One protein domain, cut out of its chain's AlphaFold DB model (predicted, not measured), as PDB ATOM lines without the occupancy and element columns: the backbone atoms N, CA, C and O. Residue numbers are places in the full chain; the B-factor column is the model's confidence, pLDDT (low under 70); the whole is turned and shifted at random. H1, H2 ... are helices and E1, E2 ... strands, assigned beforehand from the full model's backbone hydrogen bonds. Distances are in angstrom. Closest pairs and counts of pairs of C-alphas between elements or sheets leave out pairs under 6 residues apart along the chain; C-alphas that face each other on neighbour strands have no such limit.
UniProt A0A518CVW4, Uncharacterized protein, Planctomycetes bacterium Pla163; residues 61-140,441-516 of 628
ATOM      1  N   GLU A  61     150.883 183.287 160.768       94.75
ATOM      2  CA  GLU A  61     151.991 184.001 160.136       94.75
ATOM      3  C   GLU A  61     153.338 183.468 160.630       94.75
ATOM      4  O   GLU A  61     154.124 182.984 159.819       94.75
ATOM      5  N   ALA A  62     153.544 183.387 161.950       92.62
ATOM      6  CA  ALA A  62     154.756 182.811 162.534       92.62
ATOM      7  C   ALA A  62     154.971 181.343 162.122       92.62
ATOM      8  O   ALA A  62     156.089 180.931 161.826       92.62
ATOM      9  N   SER A  63     153.902 180.539 162.060       95.31
ATOM     10  CA  SER A  63     153.992 179.151 161.592       95.31
ATOM     11  C   SER A  63     154.334 179.065 160.102       95.31
ATOM     12  O   SER A  63     155.058 178.156 159.701       95.31
ATOM     13  N   SER A  64     153.830 179.988 159.281       96.94
ATOM     14  CA  SER A  64     154.157 180.068 157.858       96.94
ATOM     15  C   SER A  64     155.608 180.493 157.651       96.94
ATOM     16  O   SER A  64     156.323 179.840 156.897       96.94
ATOM     17  N   ALA A  65     156.062 181.533 158.352       95.88
ATOM     18  CA  ALA A  65     157.440 182.009 158.298       95.88
ATOM     19  C   ALA A  65     158.429 180.939 158.779       95.88
ATOM     20  O   ALA A  65     159.440 180.694 158.128       95.88
ATOM     21  N   GLN A  66     158.092 180.203 159.843       96.38
ATOM     22  CA  GLN A  66     158.905 179.081 160.311       96.38
ATOM     23  C   GLN A  66     159.015 177.953 159.270       96.38
ATOM     24  O   GLN A  66     160.089 177.382 159.109       96.38
ATOM     25  N   LYS A  67     157.932 177.633 158.548       97.75
ATOM     26  CA  LYS A  67     157.977 176.652 157.446       97.75
ATOM     27  C   LYS A  67     158.829 177.143 156.280       97.75
ATOM     28  O   LYS A  67     159.566 176.357 155.703       97.75
ATOM     29  N   GLN A  68     158.744 178.428 155.948       98.06
ATOM     30  CA  GLN A  68     159.598 179.021 154.920       98.06
ATOM     31  C   GLN A  68     161.074 178.956 155.330       98.06
ATOM     32  O   GLN A  68     161.888 178.496 154.543       98.06
ATOM     33  N   ALA A  69     161.413 179.310 156.574       97.56
ATOM     34  CA  ALA A  69     162.775 179.187 157.100       97.56
ATOM     35  C   ALA A  69     163.286 177.733 157.079       97.56
ATOM     36  O   ALA A  69     164.447 177.502 156.759       97.56
ATOM     37  N   PHE A  70     162.418 176.752 157.354       98.06
ATOM     38  CA  PHE A  70     162.736 175.329 157.186       98.06
ATOM     39  C   PHE A  70     163.103 174.991 155.732       98.06
ATOM     40  O   PHE A  70     164.148 174.394 155.505       98.06
ATOM     41  N   TYR A  71     162.317 175.444 154.750       98.19
ATOM     42  CA  TYR A  71     162.638 175.226 153.333       98.19
ATOM     43  C   TYR A  71     163.925 175.933 152.892       98.19
ATOM     44  O   TYR A  71     164.649 175.401 152.058       98.19
ATOM     45  N   MET A  72     164.246 177.098 153.468       98.19
ATOM     46  CA  MET A  72     165.540 177.748 153.225       98.19
ATOM     47  C   MET A  72     166.702 176.902 153.762       98.19
ATOM     48  O   MET A  72     167.727 176.797 153.100       98.19
ATOM     49  N   ALA A  73     166.539 176.266 154.928       98.12
ATOM     50  CA  ALA A  73     167.552 175.368 155.481       98.12
ATOM     51  C   ALA A  73     167.708 174.084 154.641       98.12
ATOM     52  O   ALA A  73     168.823 173.619 154.428       98.12
ATOM     53  N   GLU A  74     166.615 173.518 154.115       98.31
ATOM     54  CA  GLU A  74     166.686 172.371 153.191       98.31
ATOM     55  C   GLU A  74     167.385 172.735 151.874       98.31
ATOM     56  O   GLU A  74     168.188 171.953 151.358       98.31
ATOM     57  N   ALA A  75     167.112 173.933 151.343       98.06
ATOM     58  CA  ALA A  75     167.805 174.451 150.167       98.06
ATOM     59  C   ALA A  75     169.309 174.600 150.434       98.06
ATOM     60  O   ALA A  75     170.112 174.172 149.610       98.06
ATOM     61  N   GLY A  76     169.686 175.111 151.611       98.00
ATOM     62  CA  GLY A  76     171.086 175.208 152.013       98.00
ATOM     63  C   GLY A  76     171.778 173.854 152.137       98.00
ATOM     64  O   GLY A  76     172.856 173.685 151.580       98.00
ATOM     65  N   LEU A  77     171.151 172.857 152.776       97.69
ATOM     66  CA  LEU A  77     171.703 171.495 152.812       97.69
ATOM     67  C   LEU A  77     171.918 170.925 151.403       97.69
ATOM     68  O   LEU A  77     172.955 170.329 151.135       97.69
ATOM     69  N   SER A  78     170.957 171.132 150.500       97.25
ATOM     70  CA  SER A  78     171.053 170.646 149.118       97.25
ATOM     71  C   SER A  78     172.212 171.302 148.366       97.25
ATOM     72  O   SER A  78     172.969 170.611 147.687       97.25
ATOM     73  N   GLU A  79     172.380 172.616 148.525       97.44
ATOM     74  CA  GLU A  79     173.468 173.387 147.917       97.44
ATOM     75  C   GLU A  79     174.839 172.964 148.457       97.44
ATOM     76  O   GLU A  79     175.784 172.788 147.694       97.44
ATOM     77  N   ALA A  80     174.944 172.752 149.768       96.31
ATOM     78  CA  ALA A  80     176.171 172.295 150.407       96.31
ATOM     79  C   ALA A  80     176.554 170.868 150.006       96.31
ATOM     80  O   ALA A  80     177.725 170.593 149.772       96.31
ATOM     81  N   ILE A  81     175.579 169.965 149.871       95.50
ATOM     82  CA  ILE A  81     175.809 168.606 149.361       95.50
ATOM     83  C   ILE A  81     176.279 168.651 147.906       95.50
ATOM     84  O   ILE A  81     177.169 167.888 147.534       95.50
ATOM     85  N   ASP A  82     175.715 169.534 147.080       93.25
ATOM     86  CA  ASP A  82     176.191 169.737 145.709       93.25
ATOM     87  C   ASP A  82     177.619 170.305 145.683       93.25
ATOM     88  O   ASP A  82     178.480 169.787 144.971       93.25
ATOM     89  N   ALA A  83     177.911 171.293 146.536       91.88
ATOM     90  CA  ALA A  83     179.253 171.835 146.705       91.88
ATOM     91  C   ALA A  83     180.251 170.750 147.150       91.88
ATOM     92  O   ALA A  83     181.298 170.607 146.520       91.88
ATOM     93  N   LEU A  84     179.902 169.923 148.142       91.50
ATOM     94  CA  LEU A  84     180.719 168.784 148.562       91.50
ATOM     95  C   LEU A  84     180.926 167.796 147.418       91.50
ATOM     96  O   LEU A  84     182.056 167.391 147.189       91.50
ATOM     97  N   ARG A  85     179.888 167.430 146.655       87.00
ATOM     98  CA  ARG A  85     180.018 166.532 145.486       87.00
ATOM     99  C   ARG A  85     180.956 167.088 144.422       87.00
ATOM    100  O   ARG A  85     181.670 166.317 143.789       87.00
ATOM    101  N   SER A  86     180.980 168.407 144.249       82.88
ATOM    102  CA  SER A  86     181.898 169.077 143.322       82.88
ATOM    103  C   SER A  86     183.345 169.182 143.826       82.88
ATOM    104  O   SER A  86     184.200 169.688 143.102       82.88
ATOM    105  N   GLY A  87     183.637 168.686 145.037       82.75
ATOM    106  CA  GLY A  87     184.952 168.788 145.681       82.75
ATOM    107  C   GLY A  87     185.178 170.109 146.426       82.75
ATOM    108  O   GLY A  87     186.301 170.410 146.812       82.75
ATOM    109  N   GLY A  88     184.131 170.917 146.604       88.38
ATOM    110  CA  GLY A  88     184.165 172.112 147.441       88.38
ATOM    111  C   GLY A  88     184.031 171.779 148.928       88.38
ATOM    112  O   GLY A  88     183.846 170.631 149.318       88.38
ATOM    113  N   SER A  89     184.062 172.812 149.768       91.69
ATOM    114  CA  SER A  89     184.031 172.655 151.229       91.69
ATOM    115  C   SER A  89     182.679 172.225 151.810       91.69
ATOM    116  O   SER A  89     182.594 171.835 152.971       91.69
ATOM    117  N   GLY A  90     181.596 172.386 151.045       94.00
ATOM    118  CA  GLY A  90     180.229 172.316 151.567       94.00
ATOM    119  C   GLY A  90     179.778 173.555 152.344       94.00
ATOM    120  O   GLY A  90     178.620 173.627 152.748       94.00
ATOM    121  N   ASN A  91     180.640 174.550 152.549       95.31
ATOM    122  CA  ASN A  91     180.243 175.816 153.153       95.31
ATOM    123  C   ASN A  91     179.588 176.727 152.114       95.31
ATOM    124  O   ASN A  91     180.062 176.862 150.981       95.31
ATOM    125  N   VAL A  92     178.483 177.362 152.505       96.25
ATOM    126  CA  VAL A  92     177.717 178.255 151.628       96.25
ATOM    127  C   VAL A  92     177.277 179.478 152.410       96.25
ATOM    128  O   VAL A  92     176.454 179.373 153.317       96.25
ATOM    129  N   GLY A  93     177.791 180.645 152.029       94.69
ATOM    130  CA  GLY A  93     177.582 181.900 152.739       94.69
ATOM    131  C   GLY A  93     178.142 181.877 154.161       94.69
ATOM    132  O   GLY A  93     178.718 180.896 154.621       94.69
ATOM    133  N   THR A  94     177.937 182.977 154.871       93.69
ATOM    134  CA  THR A  94     178.265 183.089 156.296       93.69
ATOM    135  C   THR A  94     177.083 183.676 157.049       93.69
ATOM    136  O   THR A  94     176.088 184.112 156.459       93.69
ATOM    137  N   ARG A  95     177.177 183.722 158.373       91.81
ATOM    138  CA  ARG A  95     176.136 184.306 159.216       91.81
ATOM    139  C   ARG A  95     175.893 185.792 158.910       91.81
ATOM    140  O   ARG A  95     174.750 186.254 158.921       91.81
ATOM    141  N   GLU A  96     176.953 186.541 158.625       90.31
ATOM    142  CA  GLU A  96     176.945 187.980 158.335       90.31
ATOM    143  C   GLU A  96     176.545 188.282 156.885       90.31
ATOM    144  O   GLU A  96     175.997 189.357 156.591       90.31
ATOM    145  N   THR A  97     176.827 187.335 155.991       93.50
ATOM    146  CA  THR A  97     176.551 187.386 154.552       93.50
ATOM    147  C   THR A  97     175.907 186.075 154.093       93.50
ATOM    148  O   THR A  97     176.546 185.272 153.410       93.50
ATOM    149  N   PRO A  98     174.632 185.838 154.463       96.81
ATOM    150  CA  PRO A  98     173.930 184.630 154.060       96.81
ATOM    151  C   PRO A  98     173.678 184.630 152.550       96.81
ATOM    152  O   PRO A  98     173.453 185.680 151.939       96.81
ATOM    153  N   ALA A  99     173.653 183.437 151.969       97.69
ATOM    154  CA  ALA A  99     173.264 183.212 150.590       97.69
ATOM    155  C   ALA A  99     171.773 183.510 150.392       97.69
ATOM    156  O   ALA A  99     170.925 183.093 151.186       97.69
ATOM    157  N   LEU A 100     171.433 184.230 149.326       97.69
ATOM    158  CA  LEU A 100     170.053 184.562 148.989       97.69
ATOM    159  C   LEU A 100     169.377 183.394 148.255       97.69
ATOM    160  O   LEU A 100     169.880 182.909 147.241       97.69
ATOM    161  N   PHE A 101     168.176 183.010 148.702       97.31
ATOM    162  CA  PHE A 101     167.329 182.041 148.003       97.31
ATOM    163  C   PHE A 101     165.869 182.504 148.010       97.31
ATOM    164  O   PHE A 101     165.182 182.524 149.035       97.31
ATOM    165  N   GLY A 102     165.384 182.942 146.845       95.44
ATOM    166  CA  GLY A 102     164.071 183.575 146.730       95.44
ATOM    167  C   GLY A 102     163.978 184.851 147.577       95.44
ATOM    168  O   GLY A 102     164.710 185.811 147.350       95.44
ATOM    169  N   SER A 103     163.048 184.883 148.537       95.50
ATOM    170  CA  SER A 103     162.879 186.014 149.465       95.50
ATOM    171  C   SER A 103     163.558 185.816 150.824       95.50
ATOM    172  O   SER A 103     163.601 186.770 151.611       95.50
ATOM    173  N   GLY A 104     164.042 184.603 151.098       97.56
ATOM    174  CA  GLY A 104     164.791 184.251 152.297       97.56
ATOM    175  C   GLY A 104     166.290 184.179 152.024       97.56
ATOM    176  O   GLY A 104     166.790 184.671 151.009       97.56
ATOM    177  N   GLY A 105     166.998 183.559 152.952       97.44
ATOM    178  CA  GLY A 105     168.410 183.259 152.801       97.44
ATOM    179  C   GLY A 105     168.829 182.156 153.751       97.44
ATOM    180  O   GLY A 105     168.070 181.774 154.641       97.44
ATOM    181  N   PHE A 106     170.022 181.632 153.550       98.12
ATOM    182  CA  PHE A 106     170.589 180.606 154.406       98.12
ATOM    183  C   PHE A 106     172.103 180.752 154.464       98.12
ATOM    184  O   PHE A 106     172.705 181.424 153.632       98.12
ATOM    185  N   TRP A 107     172.716 180.100 155.437       97.62
ATOM    186  CA  TRP A 107     174.132 179.769 155.365       97.62
ATOM    187  C   TRP A 107     174.338 178.324 155.800       97.62
ATOM    188  O   TRP A 107     173.432 177.710 156.386       97.62
ATOM    189  N   VAL A 108     175.495 177.768 155.463       97.25
ATOM    190  CA  VAL A 108     175.835 176.378 155.748       97.25
ATOM    191  C   VAL A 108     177.244 176.280 156.297       97.25
ATOM    192  O   VAL A 108     178.169 176.840 155.716       97.25
ATOM    193  N   GLU A 109     177.363 175.533 157.388       95.31
ATOM    194  CA  GLU A 109     178.608 175.175 158.056       95.31
ATOM    195  C   GLU A 109     178.822 173.664 157.900       95.31
ATOM    196  O   GLU A 109     177.963 172.873 158.292       95.31
ATOM    197  N   THR A 110     179.952 173.257 157.335       95.19
ATOM    198  CA  THR A 110     180.344 171.862 157.146       95.19
ATOM    199  C   THR A 110     181.607 171.577 157.939       95.19
ATOM    200  O   THR A 110     182.611 172.270 157.794       95.19
ATOM    201  N   VAL A 111     181.544 170.547 158.777       92.50
ATOM    202  CA  VAL A 111     182.655 170.072 159.611       92.50
ATOM    203  C   VAL A 111     182.860 168.589 159.331       92.50
ATOM    204  O   VAL A 111     181.883 167.848 159.350       92.50
ATOM    205  N   VAL A 112     184.091 168.155 159.082       89.88
ATOM    206  CA  VAL A 112     184.444 166.750 158.825       89.88
ATOM    207  C   VAL A 112     185.121 166.174 160.065       89.88
ATOM    208  O   VAL A 112     185.983 166.834 160.644       89.88
ATOM    209  N   ASP A 113     184.711 164.993 160.517       89.31
ATOM    210  CA  ASP A 113     185.364 164.297 161.634       89.31
ATOM    211  C   ASP A 113     186.543 163.415 161.177       89.31
ATOM    212  O   ASP A 113     186.921 163.387 160.005       89.31
ATOM    213  N   ASP A 114     187.170 162.720 162.122       82.69
ATOM    214  CA  ASP A 114     188.284 161.790 161.902       82.69
ATOM    215  C   ASP A 114     187.903 160.529 161.102       82.69
ATOM    216  O   ASP A 114     188.783 159.833 160.593       82.69
ATOM    217  N   HIS A 115     186.604 160.266 160.941       83.31
ATOM    218  CA  HIS A 115     186.051 159.155 160.168       83.31
ATOM    219  C   HIS A 115     185.577 159.587 158.771       83.31
ATOM    220  O   HIS A 115     184.841 158.847 158.118       83.31
ATOM    221  N   ASP A 116     185.968 160.782 158.314       86.12
ATOM    222  CA  ASP A 116     185.549 161.363 157.033       86.12
ATOM    223  C   ASP A 116     184.015 161.494 156.894       86.12
ATOM    224  O   ASP A 116     183.410 161.367 155.820       86.12
ATOM    225  N   VAL A 117     183.334 161.746 158.015       92.31
ATOM    226  CA  VAL A 117     181.915 162.088 158.026       92.31
ATOM    227  C   VAL A 117     181.775 163.604 158.070       92.31
ATOM    228  O   VAL A 117     182.014 164.269 159.078       92.31
ATOM    229  N   ALA A 118     181.307 164.169 156.961       94.38
ATOM    230  CA  ALA A 118     180.952 165.571 156.854       94.38
ATOM    231  C   ALA A 118     179.585 165.834 157.505       94.38
ATOM    232  O   ALA A 118     178.526 165.403 157.041       94.38
ATOM    233  N   ARG A 119     179.588 166.603 158.588       96.06
ATOM    234  CA  ARG A 119     178.396 167.153 159.227       96.06
ATOM    235  C   ARG A 119     178.065 168.512 158.628       96.06
ATOM    236  O   ARG A 119     178.655 169.527 158.989       96.06
ATOM    237  N   VAL A 120     177.064 168.527 157.760       97.06
ATOM    238  CA  VAL A 120     176.561 169.719 157.075       97.06
ATOM    239  C   VAL A 120     175.420 170.322 157.889       97.06
ATOM    240  O   VAL A 120     174.399 169.671 158.107       97.06
ATOM    241  N   THR A 121     175.562 171.559 158.350       97.31
ATOM    242  CA  THR A 121     174.582 172.260 159.187       97.31
ATOM    243  C   THR A 121     174.108 173.528 158.497       97.31
ATOM    244  O   THR A 121     174.839 174.507 158.402       97.31
ATOM    245  N   SER A 122     172.858 173.534 158.033       97.94
ATOM    246  CA  SER A 122     172.255 174.694 157.377       97.94
ATOM    247  C   SER A 122     171.332 175.458 158.315       97.94
ATOM    248  O   SER A 122     170.455 174.874 158.961       97.94
ATOM    249  N   THR A 123     171.483 176.782 158.344       98.25
ATOM    250  CA  THR A 123     170.546 177.685 159.016       98.25
ATOM    251  C   THR A 123     169.796 178.520 157.986       98.25
ATOM    252  O   THR A 123     170.375 179.372 157.321       98.25
ATOM    253  N   GLY A 124     168.489 178.294 157.877       98.00
ATOM    254  CA  GLY A 124     167.587 179.034 157.002       98.00
ATOM    255  C   GLY A 124     166.910 180.202 157.716       98.00
ATOM    256  O   GLY A 124     166.546 180.102 158.889       98.00
ATOM    257  N   LEU A 125     166.713 181.302 156.990       98.00
ATOM    258  CA  LEU A 125     166.183 182.575 157.470       98.00
ATOM    259  C   LEU A 125     165.008 183.050 156.618       98.00
ATOM    260  O   LEU A 125     165.095 183.130 155.389       98.00
ATOM    261  N   TYR A 126     163.921 183.437 157.281       97.56
ATOM    262  CA  TYR A 126     162.774 184.068 156.639       97.56
ATOM    263  C   TYR A 126     162.027 184.973 157.625       97.56
ATOM    264  O   TYR A 126     161.507 184.489 158.628       97.56
ATOM    265  N   ASP A 127     161.934 186.272 157.325       94.75
ATOM    266  CA  ASP A 127     161.126 187.253 158.075       94.75
ATOM    267  C   ASP A 127     161.398 187.242 159.596       94.75
ATOM    268  O   ASP A 127     160.497 187.144 160.426       94.75
ATOM    269  N   GLY A 128     162.683 187.227 159.972       93.19
ATOM    270  CA  GLY A 128     163.128 187.148 161.372       93.19
ATOM    271  C   GLY A 128     162.946 185.783 162.051       93.19
ATOM    272  O   GLY A 128     163.311 185.621 163.216       93.19
ATOM    273  N   HIS A 129     162.418 184.779 161.350       96.56
ATOM    274  CA  HIS A 129     162.398 183.394 161.808       96.56
ATOM    275  C   HIS A 129     163.611 182.637 161.272       96.56
ATOM    276  O   HIS A 129     163.956 182.745 160.097       96.56
ATOM    277  N   ALA A 130     164.226 181.836 162.139       96.88
ATOM    278  CA  ALA A 130     165.331 180.958 161.787       96.88
ATOM    279  C   ALA A 130     164.963 179.493 162.039       96.88
ATOM    280  O   ALA A 130     164.249 179.177 162.999       96.88
ATOM    281  N   TYR A 131     165.468 178.603 161.192       97.94
ATOM    282  CA  TYR A 131     165.373 177.156 161.359       97.94
ATOM    283  C   TYR A 131     166.724 176.523 161.037       97.94
ATOM    284  O   TYR A 131     167.390 176.973 160.110       97.94
ATOM    285  N   ARG A 132     167.137 175.499 161.790       98.19
ATOM    286  CA  ARG A 132     168.430 174.835 161.592       98.19
ATOM    287  C   ARG A 132     168.256 173.339 161.375       98.19
ATOM    288  O   ARG A 132     167.566 172.667 162.146       98.19
ATOM    289  N   LEU A 133     168.893 172.841 160.326       98.06
ATOM    290  CA  LEU A 133     168.952 171.431 159.965       98.06
ATOM    291  C   LEU A 133     170.408 170.987 159.939       98.06
ATOM    292  O   LEU A 133     171.289 171.777 159.616       98.06
ATOM    293  N   SER A 134     170.649 169.727 160.278       97.25
ATOM    294  CA  SER A 134     171.964 169.113 160.154       97.25
ATOM    295  C   SER A 134     171.836 167.740 159.516       97.25
ATOM    296  O   SER A 134     170.909 166.987 159.831       97.25
ATOM    297  N   GLN A 135     172.754 167.431 158.610       97.88
ATOM    298  CA  GLN A 135     172.845 166.161 157.918       97.88
ATOM    299  C   GLN A 135     174.286 165.664 157.982       97.88
ATOM    300  O   GLN A 135     175.211 166.389 157.631       97.88
ATOM    301  N   ALA A 136     174.463 164.432 158.449       96.50
ATOM    302  CA  ALA A 136     175.737 163.737 158.379       96.50
ATOM    303  C   ALA A 136     175.793 162.987 157.048       96.50
ATOM    304  O   ALA A 136     174.902 162.183 156.746       96.50
ATOM    305  N   VAL A 137     176.813 163.277 156.256       96.00
ATOM    306  CA  VAL A 137     177.087 162.623 154.982       96.00
ATOM    307  C   VAL A 137     178.516 162.109 154.989       96.00
ATOM    308  O   VAL A 137     179.390 162.719 155.587       96.00
ATOM    309  N   THR A 138     178.759 160.993 154.325       93.31
ATOM    310  CA  THR A 138     180.113 160.471 154.122       93.31
ATOM    311  C   THR A 138     180.288 160.103 152.662       93.31
ATOM    312  O   THR A 138     179.302 159.836 151.957       93.31
ATOM    313  N   ARG A 139     181.531 160.123 152.195       87.00
ATOM    314  CA  ARG A 139     181.885 159.564 150.899       87.00
ATOM    315  C   ARG A 139     182.220 158.098 151.129       87.00
ATOM    316  O   ARG A 139     183.150 157.813 151.872       87.00
ATOM    317  N   PRO A 140     181.466 157.159 150.542       83.19
ATOM    318  CA  PRO A 140     181.806 155.759 150.695       83.19
ATOM    319  C   PRO A 140     183.190 155.544 150.082       83.19
ATOM    320  O   PRO A 140     183.418 155.887 148.915       83.19
ATOM    321  N   VAL A 441     176.714 159.488 150.743       90.50
ATOM    322  CA  VAL A 441     175.719 158.685 151.450       90.50
ATOM    323  C   VAL A 441     175.265 159.458 152.680       90.50
ATOM    324  O   VAL A 441     176.066 159.850 153.525       90.50
ATOM    325  N   ALA A 442     173.957 159.690 152.782       93.62
ATOM    326  CA  ALA A 442     173.365 160.290 153.968       93.62
ATOM    327  C   ALA A 442     173.304 159.258 155.100       93.62
ATOM    328  O   ALA A 442     172.586 158.266 154.991       93.62
ATOM    329  N   LEU A 443     174.016 159.521 156.194       93.06
ATOM    330  CA  LEU A 443     174.028 158.658 157.376       93.06
ATOM    331  C   LEU A 443     172.879 159.001 158.325       93.06
ATOM    332  O   LEU A 443     172.174 158.126 158.823       93.06
ATOM    333  N   ALA A 444     172.672 160.297 158.568       94.81
ATOM    334  CA  ALA A 444     171.648 160.784 159.480       94.81
ATOM    335  C   ALA A 444     171.187 162.193 159.103       94.81
ATOM    336  O   ALA A 444     171.942 162.980 158.536       94.81
ATOM    337  N   TRP A 445     169.953 162.531 159.476       95.19
ATOM    338  CA  TRP A 445     169.418 163.888 159.391       95.19
ATOM    339  C   TRP A 445     168.726 164.247 160.706       95.19
ATOM    340  O   TRP A 445     168.097 163.396 161.342       95.19
ATOM    341  N   GLN A 446     168.831 165.505 161.123       97.00
ATOM    342  CA  GLN A 446     168.173 165.981 162.335       97.00
ATOM    343  C   GLN A 446     167.851 167.474 162.295       97.00
ATOM    344  O   GLN A 446     168.497 168.275 161.616       97.00
ATOM    345  N   VAL A 447     166.854 167.855 163.091       96.69
ATOM    346  CA  VAL A 447     166.568 169.255 163.414       96.69
ATOM    347  C   VAL A 447     167.445 169.666 164.587       96.69
ATOM    348  O   VAL A 447     167.380 169.048 165.649       96.69
ATOM    349  N   VAL A 448     168.215 170.740 164.424       95.75
ATOM    350  CA  VAL A 448     169.095 171.248 165.481       95.75
ATOM    351  C   VAL A 448     168.436 172.438 166.165       95.75
ATOM    352  O   VAL A 448     167.929 173.364 165.527       95.75
ATOM    353  N   ALA A 449     168.422 172.425 167.496       94.25
ATOM    354  CA  ALA A 449     167.895 173.543 168.262       94.25
ATOM    355  C   ALA A 449     168.844 174.744 168.167       94.25
ATOM    356  O   ALA A 449     170.010 174.647 168.529       94.25
ATOM    357  N   ILE A 450     168.321 175.898 167.746       94.50
ATOM    358  CA  ILE A 450     169.068 177.160 167.787       94.50
ATOM    359  C   ILE A 450     169.115 177.653 169.246       94.50
ATOM    360  O   ILE A 450     168.030 177.874 169.825       94.50
ATOM    361  N   PRO A 451     170.314 177.843 169.840       90.69
ATOM    362  CA  PRO A 451     170.494 178.381 171.185       90.69
ATOM    363  C   PRO A 451     169.745 179.702 171.413       90.69
ATOM    364  O   PRO A 451     169.562 180.512 170.507       90.69
ATOM    365  N   GLY A 452     169.299 179.938 172.650       92.75
ATOM    366  CA  GLY A 452     168.508 181.125 173.011       92.75
ATOM    367  C   GLY A 452     169.175 182.478 172.696       92.75
ATOM    368  O   GLY A 452     168.508 183.337 172.106       92.75
ATOM    369  N   PRO A 453     170.462 182.685 173.050       91.69
ATOM    370  CA  PRO A 453     171.189 183.907 172.703       91.69
ATOM    371  C   PRO A 453     171.237 184.130 171.190       91.69
ATOM    372  O   PRO A 453     170.826 185.184 170.705       91.69
ATOM    373  N   GLU A 454     171.598 183.090 170.440       90.12
ATOM    374  CA  GLU A 454     171.687 183.135 168.983       90.12
ATOM    375  C   GLU A 454     170.330 183.435 168.330       90.12
ATOM    376  O   GLU A 454     170.221 184.283 167.447       90.12
ATOM    377  N   ARG A 455     169.248 182.821 168.824       91.19
ATOM    378  CA  ARG A 455     167.884 183.083 168.343       91.19
ATOM    379  C   ARG A 455     167.492 184.554 168.483       91.19
ATOM    380  O   ARG A 455     166.765 185.071 167.641       91.19
ATOM    381  N   THR A 456     167.959 185.222 169.537       91.81
ATOM    382  CA  THR A 456     167.687 186.649 169.769       91.81
ATOM    383  C   THR A 456     168.413 187.528 168.751       91.81
ATOM    384  O   THR A 456     167.881 188.554 168.330       91.81
ATOM    385  N   GLU A 457     169.609 187.122 168.329       90.06
ATOM    386  CA  GLU A 457     170.370 187.802 167.280       90.06
ATOM    387  C   GLU A 457     169.742 187.576 165.903       90.06
ATOM    388  O   GLU A 457     169.502 188.542 165.180       90.06
ATOM    389  N   LEU A 458     169.375 186.333 165.573       90.75
ATOM    390  CA  LEU A 458     168.731 185.994 164.298       90.75
ATOM    391  C   LEU A 458     167.336 186.618 164.152       90.75
ATOM    392  O   LEU A 458     166.928 186.964 163.044       90.75
ATOM    393  N   ALA A 459     166.637 186.862 165.265       91.12
ATOM    394  CA  ALA A 459     165.367 187.587 165.276       91.12
ATOM    395  C   ALA A 459     165.480 189.049 164.797       91.12
ATOM    396  O   ALA A 459     164.458 189.681 164.529       91.12
ATOM    397  N   ARG A 460     166.695 189.608 164.674       91.31
ATOM    398  CA  ARG A 460     166.915 190.942 164.086       91.31
ATOM    399  C   ARG A 460     166.818 190.958 162.558       91.31
ATOM    400  O   ARG A 460     166.863 192.045 161.988       91.31
ATOM    401  N   ASP A 461     166.663 189.786 161.941       91.25
ATOM    402  CA  ASP A 461     166.599 189.562 160.498       91.25
ATOM    403  C   ASP A 461     167.833 190.124 159.758       91.25
ATOM    404  O   ASP A 461     167.815 191.262 159.270       91.25
ATOM    405  N   PRO A 462     168.925 189.344 159.652       89.31
ATOM    406  CA  PRO A 462     170.135 189.802 158.973       89.31
ATOM    407  C   PRO A 462     169.884 190.146 157.495       89.31
ATOM    408  O   PRO A 462     170.562 191.020 156.957       89.31
ATOM    409  N   LEU A 463     168.855 189.571 156.853       93.50
ATOM    410  CA  LEU A 463     168.470 189.930 155.484       93.50
ATOM    411  C   LEU A 463     167.867 191.335 155.431       93.50
ATOM    412  O   LEU A 463     168.187 192.120 154.536       93.50
ATOM    413  N   ALA A 464     167.005 191.681 156.389       93.50
ATOM    414  CA  ALA A 464     166.449 193.029 156.490       93.50
ATOM    415  C   ALA A 464     167.528 194.074 156.805       93.50
ATOM    416  O   ALA A 464     167.460 195.192 156.284       93.50
ATOM    417  N   ILE A 465     168.524 193.720 157.625       93.25
ATOM    418  CA  ILE A 465     169.682 194.577 157.918       93.25
ATOM    419  C   ILE A 465     170.505 194.803 156.645       93.25
ATOM    420  O   ILE A 465     170.681 195.956 156.249       93.25
ATOM    421  N   ALA A 466     170.912 193.736 155.949       92.69
ATOM    422  CA  ALA A 466     171.681 193.834 154.709       92.69
ATOM    423  C   ALA A 466     170.954 194.675 153.642       92.69
ATOM    424  O   ALA A 466     171.544 195.582 153.055       92.69
ATOM    425  N   ARG A 467     169.639 194.464 153.462       93.00
ATOM    426  CA  ARG A 467     168.806 195.268 152.546       93.00
ATOM    427  C   ARG A 467     168.758 196.745 152.939       93.00
ATOM    428  O   ARG A 467     168.823 197.604 152.065       93.00
ATOM    429  N   ARG A 468     168.637 197.056 154.235       96.00
ATOM    430  CA  ARG A 468     168.621 198.441 154.738       96.00
ATOM    431  C   ARG A 468     169.955 199.147 154.504       96.00
ATOM    432  O   ARG A 468     169.965 200.342 154.235       96.00
ATOM    433  N   GLU A 469     171.049 198.405 154.601       95.81
ATOM    434  CA  GLU A 469     172.409 198.888 154.356       95.81
ATOM    435  C   GLU A 469     172.764 198.948 152.862       95.81
ATOM    436  O   GLU A 469     173.825 199.447 152.506       95.81
ATOM    437  N   GLY A 470     171.885 198.463 151.978       94.88
ATOM    438  CA  GLY A 470     172.143 198.402 150.540       94.88
ATOM    439  C   GLY A 470     173.192 197.357 150.150       94.88
ATOM    440  O   GLY A 470     173.721 197.423 149.040       94.88
ATOM    441  N   ARG A 471     173.497 196.396 151.034       95.19
ATOM    442  CA  ARG A 471     174.389 195.274 150.727       95.19
ATOM    443  C   ARG A 471     173.671 194.295 149.798       95.19
ATOM    444  O   ARG A 471     172.577 193.820 150.107       95.19
ATOM    445  N   LEU A 472     174.292 194.004 148.657       94.00
ATOM    446  CA  LEU A 472     173.858 192.931 147.768       94.00
ATOM    447  C   LEU A 472     174.375 191.611 148.338       94.00
ATOM    448  O   LEU A 472     175.582 191.424 148.455       94.00
ATOM    449  N   LEU A 473     173.455 190.732 148.728       96.00
ATOM    450  CA  LEU A 473     173.798 189.379 149.155       96.00
ATOM    451  C   LEU A 473     174.043 188.502 147.916       96.00
ATOM    452  O   LEU A 473     173.318 188.668 146.927       96.00
ATOM    453  N   PRO A 474     175.039 187.602 147.952       96.62
ATOM    454  CA  PRO A 474     175.293 186.667 146.860       96.62
ATOM    455  C   PRO A 474     174.126 185.684 146.697       96.62
ATOM    456  O   PRO A 474     173.390 185.417 147.650       96.62
ATOM    457  N   ASP A 475     173.950 185.142 145.494       96.81
ATOM    458  CA  ASP A 475     173.094 183.969 145.309       96.81
ATOM    459  C   ASP A 475     173.774 182.703 145.860       96.81
ATOM    460  O   ASP A 475     174.938 182.731 146.258       96.81
ATOM    461  N   ALA A 476     173.033 181.597 145.927       95.00
ATOM    462  CA  ALA A 476     173.521 180.333 146.482       95.00
ATOM    463  C   ALA A 476     174.839 179.851 145.849       95.00
ATOM    464  O   ALA A 476     175.771 179.511 146.576       95.00
ATOM    465  N   ALA A 477     174.947 179.901 144.520       93.56
ATOM    466  CA  ALA A 477     176.127 179.427 143.803       93.56
ATOM    467  C   ALA A 477     177.344 180.342 144.023       93.56
ATOM    468  O   ALA A 477     178.440 179.852 144.288       93.56
ATOM    469  N   ALA A 478     177.161 181.666 143.973       93.88
ATOM    470  CA  ALA A 478     178.230 182.635 144.218       93.88
ATOM    471  C   ALA A 478     178.651 182.714 145.694       93.88
ATOM    472  O   ALA A 478     179.708 183.262 145.999       93.88
ATOM    473  N   ALA A 479     177.826 182.199 146.609       94.81
ATOM    474  CA  ALA A 479     178.115 182.137 148.036       94.81
ATOM    475  C   ALA A 479     178.897 180.881 148.452       94.81
ATOM    476  O   ALA A 479     179.243 180.764 149.628       94.81
ATOM    477  N   ARG A 480     179.154 179.928 147.543       93.94
ATOM    478  CA  ARG A 480     179.966 178.741 147.849       93.94
ATOM    479  C   ARG A 480     181.369 179.172 148.271       93.94
ATOM    480  O   ARG A 480     182.029 179.929 147.563       93.94
ATOM    481  N   VAL A 481     181.825 178.666 149.411       87.38
ATOM    482  CA  VAL A 481     183.182 178.919 149.899       87.38
ATOM    483  C   VAL A 481     184.098 177.831 149.327       87.38
ATOM    484  O   VAL A 481     183.825 176.643 149.530       87.38
ATOM    485  N   PRO A 482     185.158 178.177 148.581       80.75
ATOM    486  CA  PRO A 482     186.097 177.179 148.084       80.75
ATOM    487  C   PRO A 482     186.824 176.494 149.254       80.75
ATOM    488  O   PRO A 482     186.995 177.085 150.319       80.75
ATOM    489  N   ALA A 483     187.238 175.238 149.075       73.62
ATOM    490  CA  ALA A 483     187.988 174.473 150.079       73.62
ATOM    491  C   ALA A 483     189.481 174.855 150.090       73.62
ATOM    492  O   ALA A 483     190.348 173.987 150.069       73.62
ATOM    493  N   ASP A 484     189.779 176.154 150.046       65.44
ATOM    494  CA  ASP A 484     191.148 176.645 149.857       65.44
ATOM    495  C   ASP A 484     191.987 176.538 151.143       65.44
ATOM    496  O   ASP A 484     193.200 176.350 151.060       65.44
ATOM    497  N   ASP A 485     191.343 176.626 152.312       66.00
ATOM    498  CA  ASP A 485     191.981 176.577 153.627       66.00
ATOM    499  C   ASP A 485     191.334 175.482 154.497       66.00
ATOM    500  O   ASP A 485     190.108 175.351 154.561       66.00
ATOM    501  N   LEU A 486     192.173 174.685 155.167       70.75
ATOM    502  CA  LEU A 486     191.775 173.636 156.108       70.75
ATOM    503  C   LEU A 486     192.219 174.028 157.518       70.75
ATOM    504  O   LEU A 486     193.337 174.492 157.725       70.75
ATOM    505  N   PHE A 487     191.361 173.801 158.504       75.44
ATOM    506  CA  PHE A 487     191.651 174.040 159.912       75.44
ATOM    507  C   PHE A 487     191.325 172.783 160.707       75.44
ATOM    508  O   PHE A 487     190.185 172.326 160.678       75.44
ATOM    509  N   ALA A 488     192.295 172.240 161.439       80.06
ATOM    510  CA  ALA A 488     192.034 171.191 162.419       80.06
ATOM    511  C   ALA A 488     191.737 171.820 163.785       80.06
ATOM    512  O   ALA A 488     192.410 172.765 164.204       80.06
ATOM    513  N   PHE A 489     190.742 171.309 164.499       81.62
ATOM    514  CA  PHE A 489     190.407 171.763 165.844       81.62
ATOM    515  C   PHE A 489     189.857 170.620 166.702       81.62
ATOM    516  O   PHE A 489     189.377 169.619 166.188       81.62
ATOM    517  N   GLU A 490     189.932 170.778 168.015       81.38
ATOM    518  CA  GLU A 490     189.392 169.877 169.029       81.38
ATOM    519  C   GLU A 490     188.155 170.531 169.659       81.38
ATOM    520  O   GLU A 490     188.176 171.739 169.921       81.38
ATOM    521  N   ASN A 491     187.073 169.787 169.890       80.44
ATOM    522  CA  ASN A 491     185.913 170.296 170.638       80.44
ATOM    523  C   ASN A 491     186.141 170.228 172.167       80.44
ATOM    524  O   ASN A 491     187.201 169.824 172.634       80.44
ATOM    525  N   GLU A 492     185.154 170.637 172.976       78.38
ATOM    526  CA  GLU A 492     185.258 170.563 174.450       78.38
ATOM    527  C   GLU A 492     185.377 169.121 174.991       78.38
ATOM    528  O   GLU A 492     185.835 168.930 176.120       78.38
ATOM    529  N   ASP A 493     184.982 168.122 174.196       79.75
ATOM    530  CA  ASP A 493     184.989 166.698 174.549       79.75
ATOM    531  C   ASP A 493     186.294 165.979 174.144       79.75
ATOM    532  O   ASP A 493     186.478 164.805 174.472       79.75
ATOM    533  N   GLY A 494     187.225 166.672 173.480       82.44
ATOM    534  CA  GLY A 494     188.494 166.104 173.023       82.44
ATOM    535  C   GLY A 494     188.459 165.472 171.629       82.44
ATOM    536  O   GLY A 494     189.435 164.856 171.203       82.44
ATOM    537  N   GLU A 495     187.339 165.588 170.916       77.81
ATOM    538  CA  GLU A 495     187.178 165.043 169.567       77.81
ATOM    539  C   GLU A 495     187.788 165.999 168.537       77.81
ATOM    540  O   GLU A 495     187.584 167.214 168.608       77.81
ATOM    541  N   THR A 496     188.531 165.452 167.573       80.69
ATOM    542  CA  THR A 496     189.204 166.227 166.522       80.69
ATOM    543  C   THR A 496     188.326 166.349 165.280       80.69
ATOM    544  O   THR A 496     187.733 165.377 164.824       80.69
ATOM    545  N   PHE A 497     188.292 167.544 164.701       79.94
ATOM    546  CA  PHE A 497     187.546 167.879 163.497       79.94
ATOM    547  C   PHE A 497     188.403 168.674 162.524       79.94
ATOM    548  O   PHE A 497     189.310 169.408 162.922       79.94
ATOM    549  N   THR A 498     188.046 168.593 161.249       80.31
ATOM    550  CA  THR A 498     188.586 169.424 160.179       80.31
ATOM    551  C   THR A 498     187.482 170.316 159.609       80.31
ATOM    552  O   THR A 498     186.396 169.858 159.255       80.31
ATOM    553  N   TYR A 499     187.755 171.614 159.516       78.19
ATOM    554  CA  TYR A 499     186.896 172.613 158.890       78.19
ATOM    555  C   TYR A 499     187.565 173.153 157.630       78.19
ATOM    556  O   TYR A 499     188.697 173.624 157.688       78.19
ATOM    557  N   ALA A 500     186.861 173.106 156.501       71.94
ATOM    558  CA  ALA A 500     187.328 173.665 155.237       71.94
ATOM    559  C   ALA A 500     186.587 174.978 154.960       71.94
ATOM    560  O   ALA A 500     185.451 174.934 154.516       71.94
ATOM    561  N   GLY A 501     187.146 176.155 155.221       64.88
ATOM    562  CA  GLY A 501     186.397 177.409 155.051       64.88
ATOM    563  C   GLY A 501     187.288 178.635 154.972       64.88
ATOM    564  O   GLY A 501     188.501 178.513 155.019       64.88
ATOM    565  N   ALA A 502     186.696 179.822 154.838       62.53
ATOM    566  CA  ALA A 502     187.473 181.058 154.735       62.53
ATOM    567  C   ALA A 502     188.062 181.483 156.092       62.53
ATOM    568  O   ALA A 502     189.131 182.088 156.140       62.53
ATOM    569  N   SER A 503     187.368 181.183 157.197       67.69
ATOM    570  CA  SER A 503     187.803 181.558 158.542       67.69
ATOM    571  C   SER A 503     187.196 180.669 159.627       67.69
ATOM    572  O   SER A 503     186.021 180.323 159.577       67.69
ATOM    573  N   LEU A 504     187.953 180.382 160.692       62.25
ATOM    574  CA  LEU A 504     187.411 179.754 161.910       62.25
ATOM    575  C   LEU A 504     186.339 180.613 162.603       62.25
ATOM    576  O   LEU A 504     185.552 180.086 163.383       62.25
ATOM    577  N   LEU A 505     186.297 181.925 162.342       61.06
ATOM    578  CA  LEU A 505     185.257 182.811 162.879       61.06
ATOM    579  C   LEU A 505     183.871 182.521 162.290       61.06
ATOM    580  O   LEU A 505     182.872 182.927 162.881       61.06
ATOM    581  N   ASP A 506     183.820 181.807 161.163       56.56
ATOM    582  CA  ASP A 506     182.578 181.363 160.538       56.56
ATOM    583  C   ASP A 506     181.963 180.155 161.271       56.56
ATOM    584  O   ASP A 506     180.790 179.844 161.066       56.56
ATOM    585  N   LEU A 507     182.722 179.483 162.151       63.78
ATOM    586  CA  LEU A 507     182.205 178.418 163.006       63.78
ATOM    587  C   LEU A 507     181.459 178.989 164.211       63.78
ATOM    588  O   LEU A 507     181.857 179.975 164.837       63.78
ATOM    589  N   SER A 508     180.400 178.293 164.622       60.25
ATOM    590  CA  SER A 508     179.771 178.565 165.910       60.25
ATOM    591  C   SER A 508     180.814 178.424 167.035       60.25
ATOM    592  O   SER A 508     181.394 177.357 167.234       60.25
ATOM    593  N   LEU A 509     181.038 179.495 167.807       53.06
ATOM    594  CA  LEU A 509     182.037 179.537 168.893       53.06
ATOM    595  C   LEU A 509     181.848 178.449 169.967       53.06
ATOM    596  O   LEU A 509     182.751 178.214 170.758       53.06
ATOM    597  N   ALA A 510     180.687 177.793 170.012       54.53
ATOM    598  CA  ALA A 510     180.427 176.671 170.910       54.53
ATOM    599  C   ALA A 510     181.114 175.361 170.472       54.53
ATOM    600  O   ALA A 510     181.036 174.374 171.194       54.53
ATOM    601  N   THR A 511     181.722 175.321 169.284       57.09
ATOM    602  CA  THR A 511     182.224 174.085 168.664       57.09
ATOM    603  C   THR A 511     183.743 173.917 168.795       57.09
ATOM    604  O   THR A 511     184.230 172.799 168.684       57.09
ATOM    605  N   VAL A 512     184.494 174.989 169.075       58.59
ATOM    606  CA  VAL A 512     185.969 174.984 169.062       58.59
ATOM    607  C   VAL A 512     186.525 175.094 170.487       58.59
ATOM    608  O   VAL A 512     186.459 176.159 171.097       58.59
ATOM    609  N   GLY A 513     187.086 174.000 171.007       56.75
ATOM    610  CA  GLY A 513     187.790 173.932 172.294       56.75
ATOM    611  C   GLY A 513     189.280 174.286 172.186       56.75
ATOM    612  O   GLY A 513     189.794 175.047 173.008       56.75
ATOM    613  N   ALA A 514     189.967 173.799 171.147       60.09
ATOM    614  CA  ALA A 514     191.359 174.139 170.828       60.09
ATOM    615  C   ALA A 514     191.623 174.036 169.315       60.09
ATOM    616  O   ALA A 514     190.997 173.229 168.645       60.09
ATOM    617  N   VAL A 515     192.546 174.824 168.755       66.25
ATOM    618  CA  VAL A 515     192.971 174.681 167.345       66.25
ATOM    619  C   VAL A 515     194.222 173.804 167.299       66.25
ATOM    620  O   VAL A 515     195.144 174.005 168.092       66.25
ATOM    621  N   LEU A 516     194.248 172.827 166.396       68.88
ATOM    622  CA  LEU A 516     195.322 171.846 166.255       68.88
ATOM    623  C   LEU A 516     196.168 172.150 165.010       68.88
ATOM    624  O   LEU A 516     195.693 172.741 164.041       68.88
TER     625      LEU A 516
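What this domain is: This is residues 61 to 140 and 441 to 516 of the 628 residues of an uncharacterized protein of Planctomycetes bacterium Pla163 (UniProt A0A518CVW4). What shape do these atoms make? One strongly twisted sheet curls round a long helix, H1, which packs mainly on the long strands E2, E3 and E4. The hairpin E6 and E7, with E8 beside E6, extends the sheet from residues 111 to 113 of E2, while the short helices H2 and H3 sit near the other end of the long strands. What is it built of, and how large is it? The 156 printed residues include three named helices and eight named strands, in the order H1 E1 E2 E3 E4 E5 H2 H3 E6 E7 E8, a mixed class; the antiparallel sheet runs E5 E4 E3 E2 E7 E6 E8. It is compact, with a radius of gyration of the C-alphas of 14.9 A, and spans 42 by 32 by 29 A.

Where its parts are: Where does the first half run? H1, residues 61 to 85, is 36.1 A long and starts at C-alpha 61, (151.991, 184.001, 160.136). E1 is residues 99 to 101, E2 104 to 113 (30.1 A), E3 117 to 126 (29.2 A) and E4 129 to 138 (30.0 A). What comes after the cut? E5 is residues 441 to 447 (18.4 A), H2 452 to 458, H3 462 to 468, E6 486 to 490, E7 496 to 500 and E8 514 to 516, which ends at C-alpha 516, (195.322, 171.846, 166.255).

How they stand to each other: How does H1 stand to the sheet? H1 is on the sheet; its closest C-alphas to E3 are those of Ala 73 and Gly 124, 4.0 A apart. How are the strands joined? E2, E3 and E4 form a meander, each strand the antiparallel neighbour of the one before, with N 109 and O 121 2.9 A apart and N 122 and O 133 2.8 A apart. Edge strand E5 is antiparallel to E4 (N 136 and O 444, 2.9 A), E7 to E2 (N 498 and O 112, 2.8 A), E6 to E7 in a hairpin (N 487 and O 499, 2.8 A), and edge strand E8 to E6 (N 490 and O 514, 2.7 A). What of the remaining parts? E1 and E2 meet only at a point, with C-alphas 100 and 105 4.4 A apart. H2 and H3 each only graze the sheet, with closest C-alphas Ala 130 and Leu 458, 6.6 A, and Gly 105 and Leu 463, 7.2 A; in H1, H2 and H3 every O i to N i+4 pair is within hydrogen-bond range.

The domain as a whole: How far does it reach? The two C-alphas farthest apart, Glu 61 and Leu 516, are 45.4 A apart. Where is it cut, and which links are long? Residues 141 to 440 are not printed, and C-alphas 140 and 441 are 6.8 A apart; the links H1 to E1, H3 to E6 and E7 to E8 are long. Where is confidence low? The pLDDT is under 70 at residues 484 to 485 and 501 to 516, against a mean of 88.7 for the printed part of this model.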